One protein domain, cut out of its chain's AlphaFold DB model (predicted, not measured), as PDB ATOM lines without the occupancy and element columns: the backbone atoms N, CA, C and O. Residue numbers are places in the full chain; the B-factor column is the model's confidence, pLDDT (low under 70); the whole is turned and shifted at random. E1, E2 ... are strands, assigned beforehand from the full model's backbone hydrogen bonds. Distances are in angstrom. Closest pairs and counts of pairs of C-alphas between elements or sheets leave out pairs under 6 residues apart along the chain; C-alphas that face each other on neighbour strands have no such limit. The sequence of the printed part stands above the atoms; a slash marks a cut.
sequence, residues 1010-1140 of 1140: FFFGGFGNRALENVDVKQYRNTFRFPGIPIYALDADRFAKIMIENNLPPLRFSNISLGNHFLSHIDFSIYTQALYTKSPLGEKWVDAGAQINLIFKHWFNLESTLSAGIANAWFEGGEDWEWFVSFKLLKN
ATOM      1  N   PHE A1010      76.275 108.935 125.552       94.81
ATOM      2  CA  PHE A1010      74.982 108.712 126.205       94.81
ATOM      3  C   PHE A1010      73.925 109.601 125.548       94.81
ATOM      4  O   PHE A1010      74.130 110.807 125.486       94.81
ATOM      5  N   PHE A1011      72.798 109.042 125.104       94.75
ATOM      6  CA  PHE A1011      71.722 109.805 124.462       94.75
ATOM      7  C   PHE A1011      70.448 109.780 125.306       94.75
ATOM      8  O   PHE A1011      69.726 108.782 125.321       94.75
ATOM      9  N   PHE A1012      70.170 110.892 125.982       95.56
ATOM     10  CA  PHE A1012      68.947 111.133 126.736       95.56
ATOM     11  C   PHE A1012      67.833 111.666 125.836       95.56
ATOM     12  O   PHE A1012      68.070 112.342 124.834       95.56
ATOM     13  N   GLY A1013      66.593 111.376 126.211       93.75
ATOM     14  CA  GLY A1013      65.423 111.975 125.586       93.75
ATOM     15  C   GLY A1013      64.128 111.449 126.175       93.75
ATOM     16  O   GLY A1013      64.175 110.702 127.147       93.75
ATOM     17  N   GLY A1014      63.007 111.804 125.556       94.31
ATOM     18  CA  GLY A1014      61.659 111.565 126.065       94.31
ATOM     19  C   GLY A1014      61.268 110.116 126.376       94.31
ATOM     20  O   GLY A1014      62.089 109.206 126.304       94.31
ATOM     21  N   PHE A1015      59.990 109.858 126.671       94.00
ATOM     22  CA  PHE A1015      59.462 108.535 127.054       94.00
ATOM     23  C   PHE A1015      59.971 107.388 126.176       94.00
ATOM     24  O   PHE A1015      60.278 106.307 126.664       94.00
ATOM     25  N   GLY A1016      60.077 107.599 124.866       91.50
ATOM     26  CA  GLY A1016      60.542 106.564 123.947       91.50
ATOM     27  C   GLY A1016      59.508 105.475 123.664       91.50
ATOM     28  O   GLY A1016      59.791 104.584 122.867       91.50
ATOM     29  N   ASN A1017      58.298 105.559 124.215       92.81
ATOM     30  CA  ASN A1017      57.160 104.777 123.743       92.81
ATOM     31  C   ASN A1017      56.830 105.155 122.283       92.81
ATOM     32  O   ASN A1017      57.070 106.283 121.842       92.81
ATOM     33  N   ARG A1018      56.308 104.194 121.518       92.62
ATOM     34  CA  ARG A1018      55.789 104.394 120.155       92.62
ATOM     35  C   ARG A1018      54.304 104.021 120.129       92.62
ATOM     36  O   ARG A1018      53.824 103.398 121.066       92.62
ATOM     37  N   ALA A1019      53.573 104.396 119.079       93.50
ATOM     38  CA  ALA A1019      52.133 104.138 118.991       93.50
ATOM     39  C   ALA A1019      51.788 102.641 119.113       93.50
ATOM     40  O   ALA A1019      50.821 102.286 119.782       93.50
ATOM     41  N   LEU A1020      52.601 101.767 118.514       94.38
ATOM     42  CA  LEU A1020      52.548 100.313 118.678       94.38
ATOM     43  C   LEU A1020      53.923  99.789 119.086       94.38
ATOM     44  O   LEU A1020      54.924 100.168 118.481       94.38
ATOM     45  N   GLU A1021      54.004  98.921 120.091       87.62
ATOM     46  CA  GLU A1021      55.304  98.583 120.685       87.62
ATOM     47  C   GLU A1021      55.362  97.177 121.312       87.62
ATOM     48  O   GLU A1021      54.328  96.594 121.639       87.62
ATOM     49  N   ASN A1022      56.576  96.640 121.483       90.62
ATOM     50  CA  ASN A1022      56.858  95.383 122.196       90.62
ATOM     51  C   ASN A1022      57.740  95.527 123.451       90.62
ATOM     52  O   ASN A1022      57.921  94.580 124.207       90.62
ATOM     53  N   VAL A1023      58.297  96.699 123.732       89.06
ATOM     54  CA  VAL A1023      59.124  96.894 124.934       89.06
ATOM     55  C   VAL A1023      58.279  97.138 126.193       89.06
ATOM     56  O   VAL A1023      57.046  97.132 126.155       89.06
ATOM     57  N   ASP A1024      58.928  97.289 127.346       90.44
ATOM     58  CA  ASP A1024      58.252  97.587 128.615       90.44
ATOM     59  C   ASP A1024      57.494  98.914 128.557       90.44
ATOM     60  O   ASP A1024      57.956  99.879 127.950       90.44
ATOM     61  N   VAL A1025      56.325  98.981 129.195       92.56
ATOM     62  CA  VAL A1025      55.441 100.151 129.082       92.56
ATOM     63  C   VAL A1025      55.944 101.358 129.875       92.56
ATOM     64  O   VAL A1025      55.828 102.485 129.393       92.56
ATOM     65  N   LYS A1026      56.542 101.150 131.057       94.62
ATOM     66  CA  LYS A1026      57.081 102.207 131.938       94.62
ATOM     67  C   LYS A1026      58.504 102.609 131.530       94.62
ATOM     68  O   LYS A1026      59.453 102.465 132.298       94.62
ATOM     69  N   GLN A1027      58.665 103.099 130.301       94.69
ATOM     70  CA  GLN A1027      59.982 103.421 129.742       94.69
ATOM     71  C   GLN A1027      60.733 104.504 130.524       94.69
ATOM     72  O   GLN A1027      61.958 104.469 130.541       94.69
ATOM     73  N   TYR A1028      60.047 105.428 131.204       95.94
ATOM     74  CA  TYR A1028      60.690 106.482 132.005       95.94
ATOM     75  C   TYR A1028      61.649 105.933 133.082       95.94
ATOM     76  O   TYR A1028      62.590 106.622 133.470       95.94
ATOM     77  N   ARG A1029      61.478 104.669 133.507       95.81
ATOM     78  CA  ARG A1029      62.395 103.969 134.423       95.81
ATOM     79  C   ARG A1029      63.769 103.672 133.808       95.81
ATOM     80  O   ARG A1029      64.718 103.394 134.543       95.81
ATOM     81  N   ASN A1030      63.908 103.698 132.482       95.44
ATOM     82  CA  ASN A1030      65.177 103.431 131.806       95.44
ATOM     83  C   ASN A1030      66.184 104.564 132.044       95.44
ATOM     84  O   ASN A1030      65.839 105.746 132.094       95.44
ATOM     85  N   THR A1031      67.462 104.203 132.157       95.69
ATOM     86  CA  THR A1031      68.530 105.137 132.553       95.69
ATOM     87  C   THR A1031      68.631 106.354 131.638       95.69
ATOM     88  O   THR A1031      68.681 107.476 132.135       95.69
ATOM     89  N   PHE A1032      68.544 106.156 130.321       96.00
ATOM     90  CA  PHE A1032      68.665 107.227 129.322       96.00
ATOM     91  C   PHE A1032      67.325 107.839 128.883       96.00
ATOM     92  O   PHE A1032      67.238 108.472 127.834       96.00
ATOM     93  N   ARG A1033      66.252 107.642 129.653       96.12
ATOM     94  CA  ARG A1033      64.975 108.332 129.425       96.12
ATOM     95  C   ARG A1033      64.882 109.540 130.349       96.12
ATOM     96  O   ARG A1033      65.286 109.450 131.497       96.12
ATOM     97  N   PHE A1034      64.407 110.661 129.844       96.56
ATOM     98  CA  PHE A1034      64.163 111.901 130.570       96.56
ATOM     99  C   PHE A1034      62.948 112.578 129.923       96.56
ATOM    100  O   PHE A1034      63.108 113.380 129.000       96.56
ATOM    101  N   PRO A1035      61.731 112.129 130.270       96.69
ATOM    102  CA  PRO A1035      60.512 112.623 129.664       96.69
ATOM    103  C   PRO A1035      60.319 114.140 129.732       96.69
ATOM    104  O   PRO A1035      60.610 114.774 130.738       96.69
ATOM    105  N   GLY A1036      59.797 114.712 128.650       93.25
ATOM    106  CA  GLY A1036      59.583 116.156 128.478       93.25
ATOM    107  C   GLY A1036      60.528 116.815 127.471       93.25
ATOM    108  O   GLY A1036      60.328 117.970 127.133       93.25
ATOM    109  N   ILE A1037      61.515 116.086 126.940       93.00
ATOM    110  CA  ILE A1037      62.370 116.540 125.828       93.00
ATOM    111  C   ILE A1037      62.313 115.554 124.654       93.00
ATOM    112  O   ILE A1037      62.014 114.375 124.862       93.00
ATOM    113  N   PRO A1038      62.653 115.958 123.415       91.69
ATOM    114  CA  PRO A1038      62.620 115.037 122.286       91.69
ATOM    115  C   PRO A1038      63.561 113.834 122.471       91.69
ATOM    116  O   PRO A1038      64.590 113.891 123.149       91.69
ATOM    117  N   ILE A1039      63.197 112.700 121.871       92.12
ATOM    118  CA  ILE A1039      63.954 111.453 122.009       92.12
ATOM    119  C   ILE A1039      65.378 111.597 121.437       92.12
ATOM    120  O   ILE A1039      65.552 112.090 120.325       92.12
ATOM    121  N   TYR A1040      66.388 111.156 122.194       91.56
ATOM    122  CA  TYR A1040      67.817 111.276 121.855       91.56
ATOM    123  C   TYR A1040      68.313 112.716 121.606       91.56
ATOM    124  O   TYR A1040      69.332 112.899 120.942       91.56
ATOM    125  N   ALA A1041      67.610 113.735 122.115       90.69
ATOM    126  CA  ALA A1041      67.950 115.141 121.889       90.69
ATOM    127  C   ALA A1041      69.138 115.645 122.718       90.69
ATOM    128  O   ALA A1041      69.733 116.661 122.369       90.69
ATOM    129  N   LEU A1042      69.458 114.964 123.820       92.50
ATOM    130  CA  LEU A1042      70.494 115.386 124.751       92.50
ATOM    131  C   LEU A1042      71.603 114.338 124.794       92.50
ATOM    132  O   LEU A1042      71.433 113.268 125.375       92.50
ATOM    133  N   ASP A1043      72.745 114.640 124.188       92.38
ATOM    134  CA  ASP A1043      73.932 113.804 124.290       92.38
ATOM    135  C   ASP A1043      74.806 114.210 125.487       92.38
ATOM    136  O   ASP A1043      74.915 115.385 125.837       92.38
ATOM    137  N   ALA A1044      75.450 113.233 126.120       93.88
ATOM    138  CA  ALA A1044      76.263 113.444 127.309       93.88
ATOM    139  C   ALA A1044      77.527 112.581 127.290       93.88
ATOM    140  O   ALA A1044      77.503 111.428 126.853       93.88
ATOM    141  N   ASP A1045      78.625 113.129 127.819       94.12
ATOM    142  CA  ASP A1045      79.846 112.379 128.136       94.12
ATOM    143  C   ASP A1045      79.877 111.875 129.586       94.12
ATOM    144  O   ASP A1045      80.505 110.863 129.901       94.12
ATOM    145  N   ARG A1046      79.173 112.574 130.480       96.06
ATOM    146  CA  ARG A1046      79.021 112.241 131.895       96.06
ATOM    147  C   ARG A1046      77.638 112.644 132.368       96.06
ATOM    148  O   ARG A1046      77.108 113.669 131.937       96.06
ATOM    149  N   PHE A1047      77.080 111.881 133.295       97.94
ATOM    150  CA  PHE A1047      75.817 112.250 133.919       97.94
ATOM    151  C   PHE A1047      75.679 111.688 135.331       97.94
ATOM    152  O   PHE A1047      76.288 110.673 135.676       97.94
ATOM    153  N   ALA A1048      74.815 112.330 136.110       98.44
ATOM    154  CA  ALA A1048      74.211 111.776 137.311       98.44
ATOM    155  C   ALA A1048      72.699 112.013 137.244       98.44
ATOM    156  O   ALA A1048      72.258 113.103 136.890       98.44
ATOM    157  N   LYS A1049      71.909 110.994 137.560       98.38
ATOM    158  CA  LYS A1049      70.454 111.000 137.452       98.38
ATOM    159  C   LYS A1049      69.827 110.392 138.701       98.38
ATOM    160  O   LYS A1049      70.288 109.366 139.197       98.38
ATOM    161  N   ILE A1050      68.755 111.013 139.171       98.50
ATOM    162  CA  ILE A1050      67.907 110.527 140.261       98.50
ATOM    163  C   ILE A1050      66.476 110.434 139.738       98.50
ATOM    164  O   ILE A1050      66.047 111.306 138.988       98.50
ATOM    165  N   MET A1051      65.740 109.402 140.135       98.50
ATOM    166  CA  MET A1051      64.306 109.269 139.899       98.50
ATOM    167  C   MET A1051      63.602 108.904 141.200       98.50
ATOM    168  O   MET A1051      64.078 108.066 141.966       98.50
ATOM    169  N   ILE A1052      62.436 109.504 141.400       98.31
ATOM    170  CA  ILE A1052      61.457 109.094 142.396       98.31
ATOM    171  C   ILE A1052      60.163 108.770 141.658       98.31
ATOM    172  O   ILE A1052      59.675 109.578 140.871       98.31
ATOM    173  N   GLU A1053      59.594 107.604 141.930       97.81
ATOM    174  CA  GLU A1053      58.303 107.158 141.421       97.81
ATOM    175  C   GLU A1053      57.403 106.748 142.590       97.81
ATOM    176  O   GLU A1053      57.826 106.062 143.522       97.81
ATOM    177  N   ASN A1054      56.138 107.145 142.506       97.00
ATOM    178  CA  ASN A1054      55.051 106.612 143.307       97.00
ATOM    179  C   ASN A1054      54.072 105.883 142.374       97.00
ATOM    180  O   ASN A1054      53.373 106.511 141.571       97.00
ATOM    181  N   ASN A1055      54.041 104.557 142.473       95.62
ATOM    182  CA  ASN A1055      53.096 103.706 141.767       95.62
ATOM    183  C   ASN A1055      51.895 103.425 142.677       95.62
ATOM    184  O   ASN A1055      52.039 102.864 143.768       95.62
ATOM    185  N   LEU A1056      50.703 103.830 142.244       95.25
ATOM    186  CA  LEU A1056      49.479 103.599 143.001       95.25
ATOM    187  C   LEU A1056      49.048 102.125 142.921       95.25
ATOM    188  O   LEU A1056      49.384 101.445 141.948       95.25
ATOM    189  N   PRO A1057      48.276 101.641 143.913       93.19
ATOM    190  CA  PRO A1057      47.698 100.303 143.869       93.19
ATOM    191  C   PRO A1057      46.881 100.071 142.584       93.19
ATOM    192  O   PRO A1057      46.171 100.985 142.149       93.19
ATOM    193  N   PRO A1058      46.927  98.863 141.990       91.94
ATOM    194  CA  PRO A1058      46.192  98.565 140.766       91.94
ATOM    195  C   PRO A1058      44.677  98.637 140.988       91.94
ATOM    196  O   PRO A1058      44.137  98.044 141.924       91.94
ATOM    197  N   LEU A1059      43.962  99.297 140.075       92.12
ATOM    198  CA  LEU A1059      42.497  99.305 140.050       92.12
ATOM    199  C   LEU A1059      42.002  98.139 139.194       92.12
ATOM    200  O   LEU A1059      42.132  98.178 137.974       92.12
ATOM    201  N   ARG A1060      41.456  97.089 139.814       88.38
ATOM    202  CA  ARG A1060      40.996  95.869 139.123       88.38
ATOM    203  C   ARG A1060      39.508  95.934 138.759       88.38
ATOM    204  O   ARG A1060      38.706  96.459 139.528       88.38
ATOM    205  N   PHE A1061      39.138  95.352 137.617       87.06
ATOM    206  CA  PHE A1061      37.767  95.339 137.090       87.06
ATOM    207  C   PHE A1061      37.311  93.911 136.768       87.06
ATOM    208  O   PHE A1061      38.110  93.069 136.372       87.06
ATOM    209  N   SER A1062      36.011  93.639 136.913       78.62
ATOM    210  CA  SER A1062      35.411  92.330 136.592       78.62
ATOM    211  C   SER A1062      34.161  92.414 135.710       78.62
ATOM    212  O   SER A1062      33.528  91.399 135.445       78.62
ATOM    213  N   ASN A1063      33.760  93.616 135.296       79.06
ATOM    214  CA  ASN A1063      32.496  93.891 134.604       79.06
ATOM    215  C   ASN A1063      32.673  94.654 133.280       79.06
ATOM    216  O   ASN A1063      31.683  95.030 132.655       79.06
ATOM    217  N   ILE A1064      33.913  94.904 132.851       84.31
ATOM    218  CA  ILE A1064      34.224  95.626 131.612       84.31
ATOM    219  C   ILE A1064      34.766  94.623 130.592       84.31
ATOM    220  O   ILE A1064      35.967  94.357 130.533       84.31
ATOM    221  N   SER A1065      33.862  94.056 129.794       81.88
ATOM    222  CA  SER A1065      34.178  93.048 128.779       81.88
ATOM    223  C   SER A1065      33.356  93.234 127.505       81.88
ATOM    224  O   SER A1065      32.179  93.585 127.571       81.88
ATOM    225  N   LEU A1066      33.955  92.930 126.354       80.62
ATOM    226  CA  LEU A1066      33.291  92.814 125.058       80.62
ATOM    227  C   LEU A1066      33.732  91.505 124.392       80.62
ATOM    228  O   LEU A1066      34.876  91.375 123.954       80.62
ATOM    229  N   GLY A1067      32.827  90.525 124.318       77.94
ATOM    230  CA  GLY A1067      33.163  89.180 123.843       77.94
ATOM    231  C   GLY A1067      34.291  88.562 124.678       77.94
ATOM    232  O   GLY A1067      34.232  88.571 125.904       77.94
ATOM    233  N   ASN A1068      35.344  88.082 124.015       78.94
ATOM    234  CA  ASN A1068      36.512  87.472 124.660       78.94
ATOM    235  C   ASN A1068      37.613  88.488 125.033       78.94
ATOM    236  O   ASN A1068      38.769  88.104 125.207       78.94
ATOM    237  N   HIS A1069      37.287  89.779 125.131       86.75
ATOM    238  CA  HIS A1069      38.231  90.834 125.500       86.75
ATOM    239  C   HIS A1069      37.732  91.559 126.749       86.75
ATOM    240  O   HIS A1069      36.597  92.033 126.769       86.75
ATOM    241  N   PHE A1070      38.560  91.674 127.787       87.56
ATOM    242  CA  PHE A1070      38.165  92.347 129.026       87.56
ATOM    243  C   PHE A1070      39.298  93.159 129.644       87.56
ATOM    244  O   PHE A1070      40.471  92.798 129.547       87.56
ATOM    245  N   LEU A1071      38.934  94.281 130.267       90.88
ATOM    246  CA  LEU A1071      39.856  95.129 131.016       90.88
ATOM    247  C   LEU A1071      40.108  94.474 132.378       90.88
ATOM    248  O   LEU A1071      39.190  94.356 133.184       90.88
ATOM    249  N   SER A1072      41.343  94.039 132.625       89.00
ATOM    250  CA  SER A1072      41.727  93.377 133.875       89.00
ATOM    251  C   SER A1072      41.987  94.397 134.978       89.00
ATOM    252  O   SER A1072      41.401  94.313 136.057       89.00
ATOM    253  N   HIS A1073      42.880  95.353 134.724       91.62
ATOM    254  CA  HIS A1073      43.236  96.375 135.698       91.62
ATOM    255  C   HIS A1073      43.838  97.618 135.048       91.62
ATOM    256  O   HIS A1073      44.201  97.614 133.869       91.62
ATOM    257  N   ILE A1074      43.909  98.683 135.840       95.00
ATOM    258  CA  ILE A1074      44.569  99.937 135.510       95.00
ATOM    259  C   ILE A1074      45.692 100.174 136.516       95.00
ATOM    260  O   ILE A1074      45.438 100.205 137.721       95.00
ATOM    261  N   ASP A1075      46.903 100.397 136.010       95.31
ATOM    262  CA  ASP A1075      48.036 100.881 136.797       95.31
ATOM    263  C   ASP A1075      48.228 102.379 136.565       95.31
ATOM    264  O   ASP A1075      48.104 102.865 135.436       95.31
ATOM    265  N   PHE A1076      48.585 103.108 137.619       97.06
ATOM    266  CA  PHE A1076      48.866 104.536 137.543       97.06
ATOM    267  C   PHE A1076      50.126 104.889 138.330       97.06
ATOM    268  O   PHE A1076      50.263 104.524 139.496       97.06
ATOM    269  N   SER A1077      51.036 105.628 137.701       97.19
ATOM    270  CA  SER A1077      52.308 106.036 138.298       97.19
ATOM    271  C   SER A1077      52.527 107.534 138.127       97.19
ATOM    272  O   SER A1077      52.281 108.076 137.050       97.19
ATOM    273  N   ILE A1078      53.040 108.187 139.168       98.00
ATOM    274  CA  ILE A1078      53.558 109.560 139.121       98.00
ATOM    275  C   ILE A1078      55.051 109.491 139.417       98.00
ATOM    276  O   ILE A1078      55.467 108.751 140.308       98.00
ATOM    277  N   TYR A1079      55.861 110.257 138.698       98.25
ATOM    278  CA  TYR A1079      57.303 110.283 138.900       98.25
ATOM    279  C   TYR A1079      57.888 111.683 138.716       98.25
ATOM    280  O   TYR A1079      57.266 112.583 138.150       98.25
ATOM    281  N   THR A1080      59.116 111.846 139.193       98.50
ATOM    282  CA  THR A1080      59.976 113.000 138.933       98.50
ATOM    283  C   THR A1080      61.421 112.540 138.822       98.50
ATOM    284  O   THR A1080      61.847 111.608 139.517       98.50
ATOM    285  N   GLN A1081      62.176 113.171 137.934       98.44
ATOM    286  CA  GLN A1081      63.581 112.882 137.699       98.44
ATOM    287  C   GLN A1081      64.397 114.161 137.788       98.44
ATOM    288  O   GLN A1081      63.944 115.234 137.413       98.44
ATOM    289  N   ALA A1082      65.634 114.035 138.251       98.06
ATOM    290  CA  ALA A1082      66.634 115.087 138.180       98.06
ATOM    291  C   ALA A1082      67.856 114.548 137.441       98.06
ATOM    292  O   ALA A1082      68.333 113.455 137.751       98.06
ATOM    293  N   LEU A1083      68.364 115.305 136.476       98.00
ATOM    294  CA  LEU A1083      69.530 114.959 135.673       98.00
ATOM    295  C   LEU A1083      70.550 116.099 135.746       98.00
ATOM    296  O   LEU A1083      70.236 117.266 135.518       98.00
ATOM    297  N   TYR A1084      71.787 115.737 136.066       97.62
ATOM    298  CA  TYR A1084      72.949 116.606 135.995       97.62
ATOM    299  C   TYR A1084      73.867 116.115 134.881       97.62
ATOM    300  O   TYR A1084      74.404 115.007 134.955       97.62
ATOM    301  N   THR A1085      74.040 116.926 133.844       96.00
ATOM    302  CA  THR A1085      74.925 116.623 132.717       96.00
ATOM    303  C   THR A1085      75.341 117.901 132.005       96.00
ATOM    304  O   THR A1085      74.596 118.874 131.982       96.00
ATOM    305  N   LYS A1086      76.535 117.923 131.414       91.38
ATOM    306  CA  LYS A1086      77.035 119.108 130.722       91.38
ATOM    307  C   LYS A1086      76.360 119.241 129.357       91.38
ATOM    308  O   LYS A1086      76.616 118.437 128.468       91.38
ATOM    309  N   SER A1087      75.567 120.295 129.177       88.00
ATOM    310  CA  SER A1087      74.839 120.569 127.936       88.00
ATOM    311  C   SER A1087      74.857 122.056 127.576       88.00
ATOM    312  O   SER A1087      74.892 122.897 128.479       88.00
ATOM    313  N   PRO A1088      74.792 122.421 126.278       83.56
ATOM    314  CA  PRO A1088      74.629 123.812 125.850       83.56
ATOM    315  C   PRO A1088      73.376 124.502 126.411       83.56
ATOM    316  O   PRO A1088      73.337 125.727 126.465       83.56
ATOM    317  N   LEU A1089      72.361 123.728 126.809       84.50
ATOM    318  CA  LEU A1089      71.083 124.223 127.333       84.50
ATOM    319  C   LEU A1089      71.045 124.321 128.870       84.50
ATOM    320  O   LEU A1089      70.007 124.658 129.432       84.50
ATOM    321  N   GLY A1090      72.161 124.045 129.547       88.00
ATOM    322  CA  GLY A1090      72.268 124.087 131.005       88.00
ATOM    323  C   GLY A1090      72.668 122.754 131.617       88.00
ATOM    324  O   GLY A1090      72.538 121.695 131.000       88.00
ATOM    325  N   GLU A1091      73.169 122.799 132.849       94.00
ATOM    326  CA  GLU A1091      73.703 121.597 133.503       94.00
ATOM    327  C   GLU A1091      72.664 120.810 134.308       94.00
ATOM    328  O   GLU A1091      72.856 119.628 134.594       94.00
ATOM    329  N   LYS A1092      71.573 121.469 134.703       96.31
ATOM    330  CA  LYS A1092      70.566 120.938 135.625       96.31
ATOM    331  C   LYS A1092      69.223 120.821 134.932       96.31
ATOM    332  O   LYS A1092      68.725 121.796 134.377       96.31
ATOM    333  N   TRP A1093      68.645 119.635 135.040       96.88
ATOM    334  CA  TRP A1093      67.392 119.260 134.409       96.88
ATOM    335  C   TRP A1093      66.500 118.594 135.450       96.88
ATOM    336  O   TRP A1093      66.981 117.788 136.251       96.88
ATOM    337  N   VAL A1094      65.209 118.912 135.444       97.75
ATOM    338  CA  VAL A1094      64.195 118.266 136.287       97.75
ATOM    339  C   VAL A1094      62.975 117.947 135.436       97.75
ATOM    340  O   VAL A1094      62.559 118.798 134.663       97.75
ATOM    341  N   ASP A1095      62.390 116.763 135.587       97.75
ATOM    342  CA  ASP A1095      61.087 116.432 135.007       97.75
ATOM    343  C   ASP A1095      60.050 116.095 136.082       97.75
ATOM    344  O   ASP A1095      60.376 115.756 137.226       97.75
ATOM    345  N   ALA A1096      58.780 116.203 135.711       98.38
ATOM    346  CA  ALA A1096      57.674 115.612 136.443       98.38
ATOM    347  C   ALA A1096      56.666 115.045 135.448       98.38
ATOM    348  O   ALA A1096      56.283 115.716 134.484       98.38
ATOM    349  N   GLY A1097      56.210 113.820 135.692       98.19
ATOM    350  CA  GLY A1097      55.303 113.139 134.782       98.19
ATOM    351  C   GLY A1097      54.386 112.132 135.457       98.19
ATOM    352  O   GLY A1097      54.537 111.776 136.625       98.19
ATOM    353  N   ALA A1098      53.403 111.679 134.688       98.38
ATOM    354  CA  ALA A1098      52.470 110.637 135.081       98.38
ATOM    355  C   ALA A1098      52.213 109.682 133.914       98.38
ATOM    356  O   ALA A1098      52.285 110.073 132.746       98.38
ATOM    357  N   GLN A1099      51.895 108.430 134.233       98.00
ATOM    358  CA  GLN A1099      51.555 107.400 133.259       98.00
ATOM    359  C   GLN A1099      50.405 106.531 133.769       98.00
ATOM    360  O   GLN A1099      50.392 106.121 134.928       98.00
ATOM    361  N   ILE A1100      49.467 106.221 132.877       98.19
ATOM    362  CA  ILE A1100      48.374 105.272 133.085       98.19
ATOM    363  C   ILE A1100      48.524 104.097 132.115       98.19
ATOM    364  O   ILE A1100      48.805 104.302 130.933       98.19
ATOM    365  N   ASN A1101      48.319 102.874 132.601       96.88
ATOM    366  CA  ASN A1101      48.339 101.653 131.798       96.88
ATOM    367  C   ASN A1101      47.017 100.907 131.993       96.88
ATOM    368  O   ASN A1101      46.662 100.579 133.118       96.88
ATOM    369  N   LEU A1102      46.296 100.630 130.909       95.94
ATOM    370  CA  LEU A1102      45.086  99.814 130.879       95.94
ATOM    371  C   LEU A1102      45.466  98.429 130.347       95.94
ATOM    372  O   LEU A1102      45.876  98.305 129.190       95.94
ATOM    373  N   ILE A1103      45.342  97.401 131.186       93.56
ATOM    374  CA  ILE A1103      45.740  96.030 130.861       93.56
ATOM    375  C   ILE A1103      44.506  95.246 130.418       93.56
ATOM    376  O   ILE A1103      43.575  95.040 131.200       93.56
ATOM    377  N   PHE A1104      44.516  94.766 129.176       91.94
ATOM    378  CA  PHE A1104      43.446  93.949 128.615       91.94
ATOM    379  C   PHE A1104      43.880  92.492 128.509       91.94
ATOM    380  O   PHE A1104      44.984  92.202 128.055       91.94
ATOM    381  N   LYS A1105      42.977  91.575 128.855       89.69
ATOM    382  CA  LYS A1105      43.099  90.156 128.513       89.69
ATOM    383  C   LYS A1105      42.265  89.860 127.263       89.69
ATOM    384  O   LYS A1105      41.183  90.426 127.070       89.69
ATOM    385  N   HIS A1106      42.775  88.995 126.398       87.88
ATOM    386  CA  HIS A1106      42.176  88.590 125.131       87.88
ATOM    387  C   HIS A1106      42.187  87.072 125.032       87.88
ATOM    388  O   HIS A1106      43.228  86.446 125.231       87.88
ATOM    389  N   TRP A1107      41.022  86.489 124.753       86.06
ATOM    390  CA  TRP A1107      40.810  85.041 124.766       86.06
ATOM    391  C   TRP A1107      41.454  84.353 125.981       86.06
ATOM    392  O   TRP A1107      42.063  83.293 125.859       86.06
ATOM    393  N   PHE A1108      41.338  85.012 127.141       83.19
ATOM    394  CA  PHE A1108      41.807  84.601 128.472       83.19
ATOM    395  C   PHE A1108      43.334  84.499 128.659       83.19
ATOM    396  O   PHE A1108      43.820  84.852 129.732       83.19
ATOM    397  N   ASN A1109      44.088  84.151 127.613       82.56
ATOM    398  CA  ASN A1109      45.506  83.786 127.702       82.56
ATOM    399  C   ASN A1109      46.471  84.776 127.028       82.56
ATOM    400  O   ASN A1109      47.683  84.634 127.171       82.56
ATOM    401  N   LEU A1110      45.969  85.778 126.302       89.62
ATOM    402  CA  LEU A1110      46.789  86.838 125.707       89.62
ATOM    403  C   LEU A1110      46.561  88.154 126.448       89.62
ATOM    404  O   LEU A1110      45.439  88.464 126.839       89.62
ATOM    405  N   GLU A1111      47.610  88.950 126.618       91.75
ATOM    406  CA  GLU A1111      47.544  90.232 127.321       91.75
ATOM    407  C   GLU A1111      48.081  91.356 126.432       91.75
ATOM    408  O   GLU A1111      49.157  91.224 125.847       91.75
ATOM    409  N   SER A1112      47.344  92.464 126.362       93.81
ATOM    410  CA  SER A1112      47.772  93.709 125.726       93.81
ATOM    411  C   SER A1112      47.694  94.870 126.716       93.81
ATOM    412  O   SER A1112      47.021  94.800 127.749       93.81
ATOM    413  N   THR A1113      48.397  95.960 126.423       95.38
ATOM    414  CA  THR A1113      48.427  97.132 127.303       95.38
ATOM    415  C   THR A1113      48.286  98.416 126.505       95.38
ATOM    416  O   THR A1113      49.134  98.732 125.673       95.38
ATOM    417  N   LEU A1114      47.249  99.202 126.795       96.31
ATOM    418  CA  LEU A1114      47.137 100.580 126.320       96.31
ATOM    419  C   LEU A1114      47.726 101.512 127.373       96.31
ATOM    420  O   LEU A1114      47.238 101.573 128.493       96.31
ATOM    421  N   SER A1115      48.777 102.233 127.018       97.00
ATOM    422  CA  SER A1115      49.507 103.124 127.916       97.00
ATOM    423  C   SER A1115      49.411 104.557 127.422       97.00
ATOM    424  O   SER A1115      49.537 104.803 126.222       97.00
ATOM    425  N   ALA A1116      49.231 105.504 128.333       98.19
ATOM    426  CA  ALA A1116      49.320 106.925 128.036       98.19
ATOM    427  C   ALA A1116      50.128 107.626 129.124       98.19
ATOM    428  O   ALA A1116      49.983 107.309 130.303       98.19
ATOM    429  N   GLY A1117      50.968 108.578 128.739       97.69
ATOM    430  CA  GLY A1117      51.778 109.334 129.685       97.69
ATOM    431  C   GLY A1117      51.982 110.771 129.244       97.69
ATOM    432  O   GLY A1117      51.860 111.087 128.062       97.69
ATOM    433  N   ILE A1118      52.269 111.629 130.213       98.25
ATOM    434  CA  ILE A1118      52.559 113.049 130.028       98.25
ATOM    435  C   ILE A1118      53.685 113.451 130.974       98.25
ATOM    436  O   ILE A1118      53.738 112.967 132.108       98.25
ATOM    437  N   ALA A1119      54.582 114.312 130.510       98.25
ATOM    438  CA  ALA A1119      55.666 114.853 131.312       98.25
ATOM    439  C   ALA A1119      56.002 116.282 130.888       98.25
ATOM    440  O   ALA A1119      55.836 116.647 129.725       98.25
ATOM    441  N   ASN A1120      56.488 117.068 131.843       98.12
ATOM    442  CA  ASN A1120      57.064 118.386 131.610       98.12
ATOM    443  C   ASN A1120      58.484 118.403 132.190       98.12
ATOM    444  O   ASN A1120      58.696 117.879 133.288       98.12
ATOM    445  N   ALA A1121      59.430 118.972 131.451       97.62
ATOM    446  CA  ALA A1121      60.837 119.076 131.799       97.62
ATOM    447  C   ALA A1121      61.269 120.546 131.880       97.62
ATOM    448  O   ALA A1121      60.965 121.353 131.005       97.62
ATOM    449  N   TRP A1122      62.047 120.872 132.908       97.50
ATOM    450  CA  TRP A1122      62.597 122.196 133.188       97.50
ATOM    451  C   TRP A1122      64.124 122.148 133.228       97.50
ATOM    452  O   TRP A1122      64.714 121.253 133.837       97.50
ATOM    453  N   PHE A1123      64.768 123.136 132.613       94.44
ATOM    454  CA  PHE A1123      66.221 123.281 132.538       94.44
ATOM    455  C   PHE A1123      66.622 124.761 132.440       94.44
ATOM    456  O   PHE A1123      65.785 125.640 132.256       94.44
ATOM    457  N   GLU A1124      67.908 125.080 132.597       90.44
ATOM    458  CA  GLU A1124      68.361 126.486 132.657       90.44
ATOM    459  C   GLU A1124      68.047 127.267 131.367       90.44
ATOM    460  O   GLU A1124      67.784 128.469 131.412       90.44
ATOM    461  N   GLY A1125      68.044 126.577 130.226       84.81
ATOM    462  CA  GLY A1125      67.706 127.120 128.914       84.81
ATOM    463  C   GLY A1125      66.209 127.189 128.582       84.81
ATOM    464  O   GLY A1125      65.889 127.722 127.520       84.81
ATOM    465  N   GLY A1126      65.300 126.675 129.425       92.31
ATOM    466  CA  GLY A1126      63.856 126.700 129.158       92.31
ATOM    467  C   GLY A1126      63.044 125.567 129.798       92.31
ATOM    468  O   GLY A1126      63.476 124.904 130.736       92.31
ATOM    469  N   GLU A1127      61.837 125.365 129.277       94.81
ATOM    470  CA  GLU A1127      60.960 124.240 129.611       94.81
ATOM    471  C   GLU A1127      60.392 123.624 128.327       94.81
ATOM    472  O   GLU A1127      60.229 124.328 127.326       94.81
ATOM    473  N   ASP A1128      60.114 122.324 128.351       95.94
ATOM    474  CA  ASP A1128      59.483 121.593 127.250       95.94
ATOM    475  C   ASP A1128      58.628 120.442 127.800       95.94
ATOM    476  O   ASP A1128      58.855 119.957 128.908       95.94
ATOM    477  N   TRP A1129      57.617 120.012 127.052       96.00
ATOM    478  CA  TRP A1129      56.677 118.986 127.499       96.00
ATOM    479  C   TRP A1129      56.392 117.972 126.400       96.00
ATOM    480  O   TRP A1129      56.423 118.268 125.207       96.00
ATOM    481  N   GLU A1130      56.037 116.759 126.805       95.94
ATOM    482  CA  GLU A1130      55.635 115.722 125.866       95.94
ATOM    483  C   GLU A1130      54.520 114.842 126.429       95.94
ATOM    484  O   GLU A1130      54.264 114.781 127.634       95.94
ATOM    485  N   TRP A1131      53.886 114.099 125.531       96.19
ATOM    486  CA  TRP A1131      52.930 113.061 125.872       96.19
ATOM    487  C   TRP A1131      53.031 111.910 124.875       96.19
ATOM    488  O   TRP A1131      53.559 112.062 123.773       96.19
ATOM    489  N   PHE A1132      52.489 110.754 125.244       96.00
ATOM    490  CA  PHE A1132      52.345 109.630 124.329       96.00
ATOM    491  C   PHE A1132      51.054 108.855 124.588       96.00
ATOM    492  O   PHE A1132      50.520 108.851 125.697       96.00
ATOM    493  N   VAL A1133      50.607 108.137 123.559       96.94
ATOM    494  CA  VAL A1133      49.686 107.001 123.661       96.94
ATOM    495  C   VAL A1133      50.331 105.835 122.913       96.94
ATOM    496  O   VAL A1133      50.794 105.997 121.786       96.94
ATOM    497  N   SER A1134      50.405 104.678 123.560       96.00
ATOM    498  CA  SER A1134      51.129 103.495 123.096       96.00
ATOM    499  C   SER A1134      50.296 102.253 123.348       96.00
ATOM    500  O   SER A1134      49.819 102.047 124.460       96.00
ATOM    501  N   PHE A1135      50.182 101.380 122.356       95.81
ATOM    502  CA  PHE A1135      49.523 100.090 122.495       95.81
ATOM    503  C   PHE A1135      50.542  98.955 122.364       95.81
ATOM    504  O   PHE A1135      51.169  98.760 121.324       95.81
ATOM    505  N   LYS A1136      50.732  98.205 123.449       94.62
ATOM    506  CA  LYS A1136      51.532  96.984 123.475       94.62
ATOM    507  C   LYS A1136      50.626  95.811 123.136       94.62
ATOM    508  O   LYS A1136      49.739  95.492 123.917       94.62
ATOM    509  N   LEU A1137      50.839  95.197 121.974       90.69
ATOM    510  CA  LEU A1137      49.943  94.158 121.445       90.69
ATOM    511  C   LEU A1137      49.980  92.858 122.253       90.69
ATOM    512  O   LEU A1137      48.956  92.195 122.376       90.69
ATOM    513  N   LEU A1138      51.158  92.504 122.769       89.38
ATOM    514  CA  LEU A1138      51.413  91.266 123.495       89.38
ATOM    515  C   LEU A1138      52.394  91.524 124.639       89.38
ATOM    516  O   LEU A1138      53.407  92.214 124.455       89.38
ATOM    517  N   LYS A1139      52.100  90.969 125.814       81.62
ATOM    518  CA  LYS A1139      53.022  90.918 126.958       81.62
ATOM    519  C   LYS A1139      54.268  90.069 126.635       81.62
ATOM    520  O   LYS A1139      54.204  89.205 125.765       81.62
ATOM    521  N   ASN A1140      55.377  90.378 127.317       47.28
ATOM    522  CA  ASN A1140      56.617  89.583 127.319       47.28
ATOM    523  C   ASN A1140      56.466  88.325 128.165       47.28
ATOM    524  O   ASN A1140      55.806  88.441 129.226       47.28
TER     525      ASN A1140
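AT A GLANCE: This is residues 1010 to 1140 of the 1140 residues of an uncharacterized protein of Ignavibacteriales bacterium (UniProt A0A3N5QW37). Picture one long, twisted sheet of five strands, E3 to E7, curled into an open trough, with the unnamed stretch of residues 1013 to 1041 running over its hollow face. The small hairpin of E1 and E2 sits at one end of the trough; at the other end E4 bends and the loop of residues 1056 to 1068 folds back on it. The printed part has 131 residues with seven named strands, E1 to E7 in that order, and no named helix; the class is all strand. The large sheet has the order E3, E4, E5, E6, E7, all antiparallel. The whole is only just compact, close to loose, with a radius of gyration of the C-alphas of 16.6 A, and is a rod of 54 by 24 by 20 A.

HOW THE PARTS SIT: Start at E1, residues 1010 to 1012, which forms an antiparallel hairpin with E2, residues 1042 to 1044; look for N 1012 and O 1042, 2.8 A apart. A tight link leads to E3, residues 1046 to 1055, an edge strand of the large sheet. E3 and E4, residues 1069 to 1085, are antiparallel at 145 degrees, with N 1050 and O 1082 at 2.9 A. E4 bends by 59 degrees at residue 1072. E5, residues 1092 to 1106, faces E4 antiparallel at 166 degrees, with N 1077 and O 1099 at 2.9 A. Next comes E6, residues 1110 to 1123, antiparallel to E5 at 167 degrees, with N 1100 and O 1116 at 2.8 A. E7, residues 1126 to 1136, is the other edge strand, antiparallel to E6 at 178 degrees, with N 1115 and O 1134 at 2.8 A. E3 to E7 form a meander, each strand the antiparallel neighbour of the one before. Residues 1020 to 1021 pair, parallel, with residues 1135 to 1136 of E7. E3 and E7 are apart.

IN THESE COORDINATES: Find C-alpha 1010 at (74.982, 108.712, 126.205), where E1 begins. Go on to C-alpha 1046 at (79.021, 112.241, 131.895); from there E3 runs 29.0 A. E4, the longest strand by residues, runs 45.4 A, E5 44.3 A and E6 41.9 A. E7 runs 32.7 A and ends at C-alpha 1136, at (51.532, 96.984, 123.475).

THE WHOLE: Look at Gly 1067 and Pro 1088, whose C-alphas are the two farthest apart, at 54.1 A. The printed part has no cut. The links E1 to E2, of 29 residues, and E3 to E4, of 13, are long. The mean pLDDT of the printed part is 92.8; residue 1140, the chain's last, is under 70.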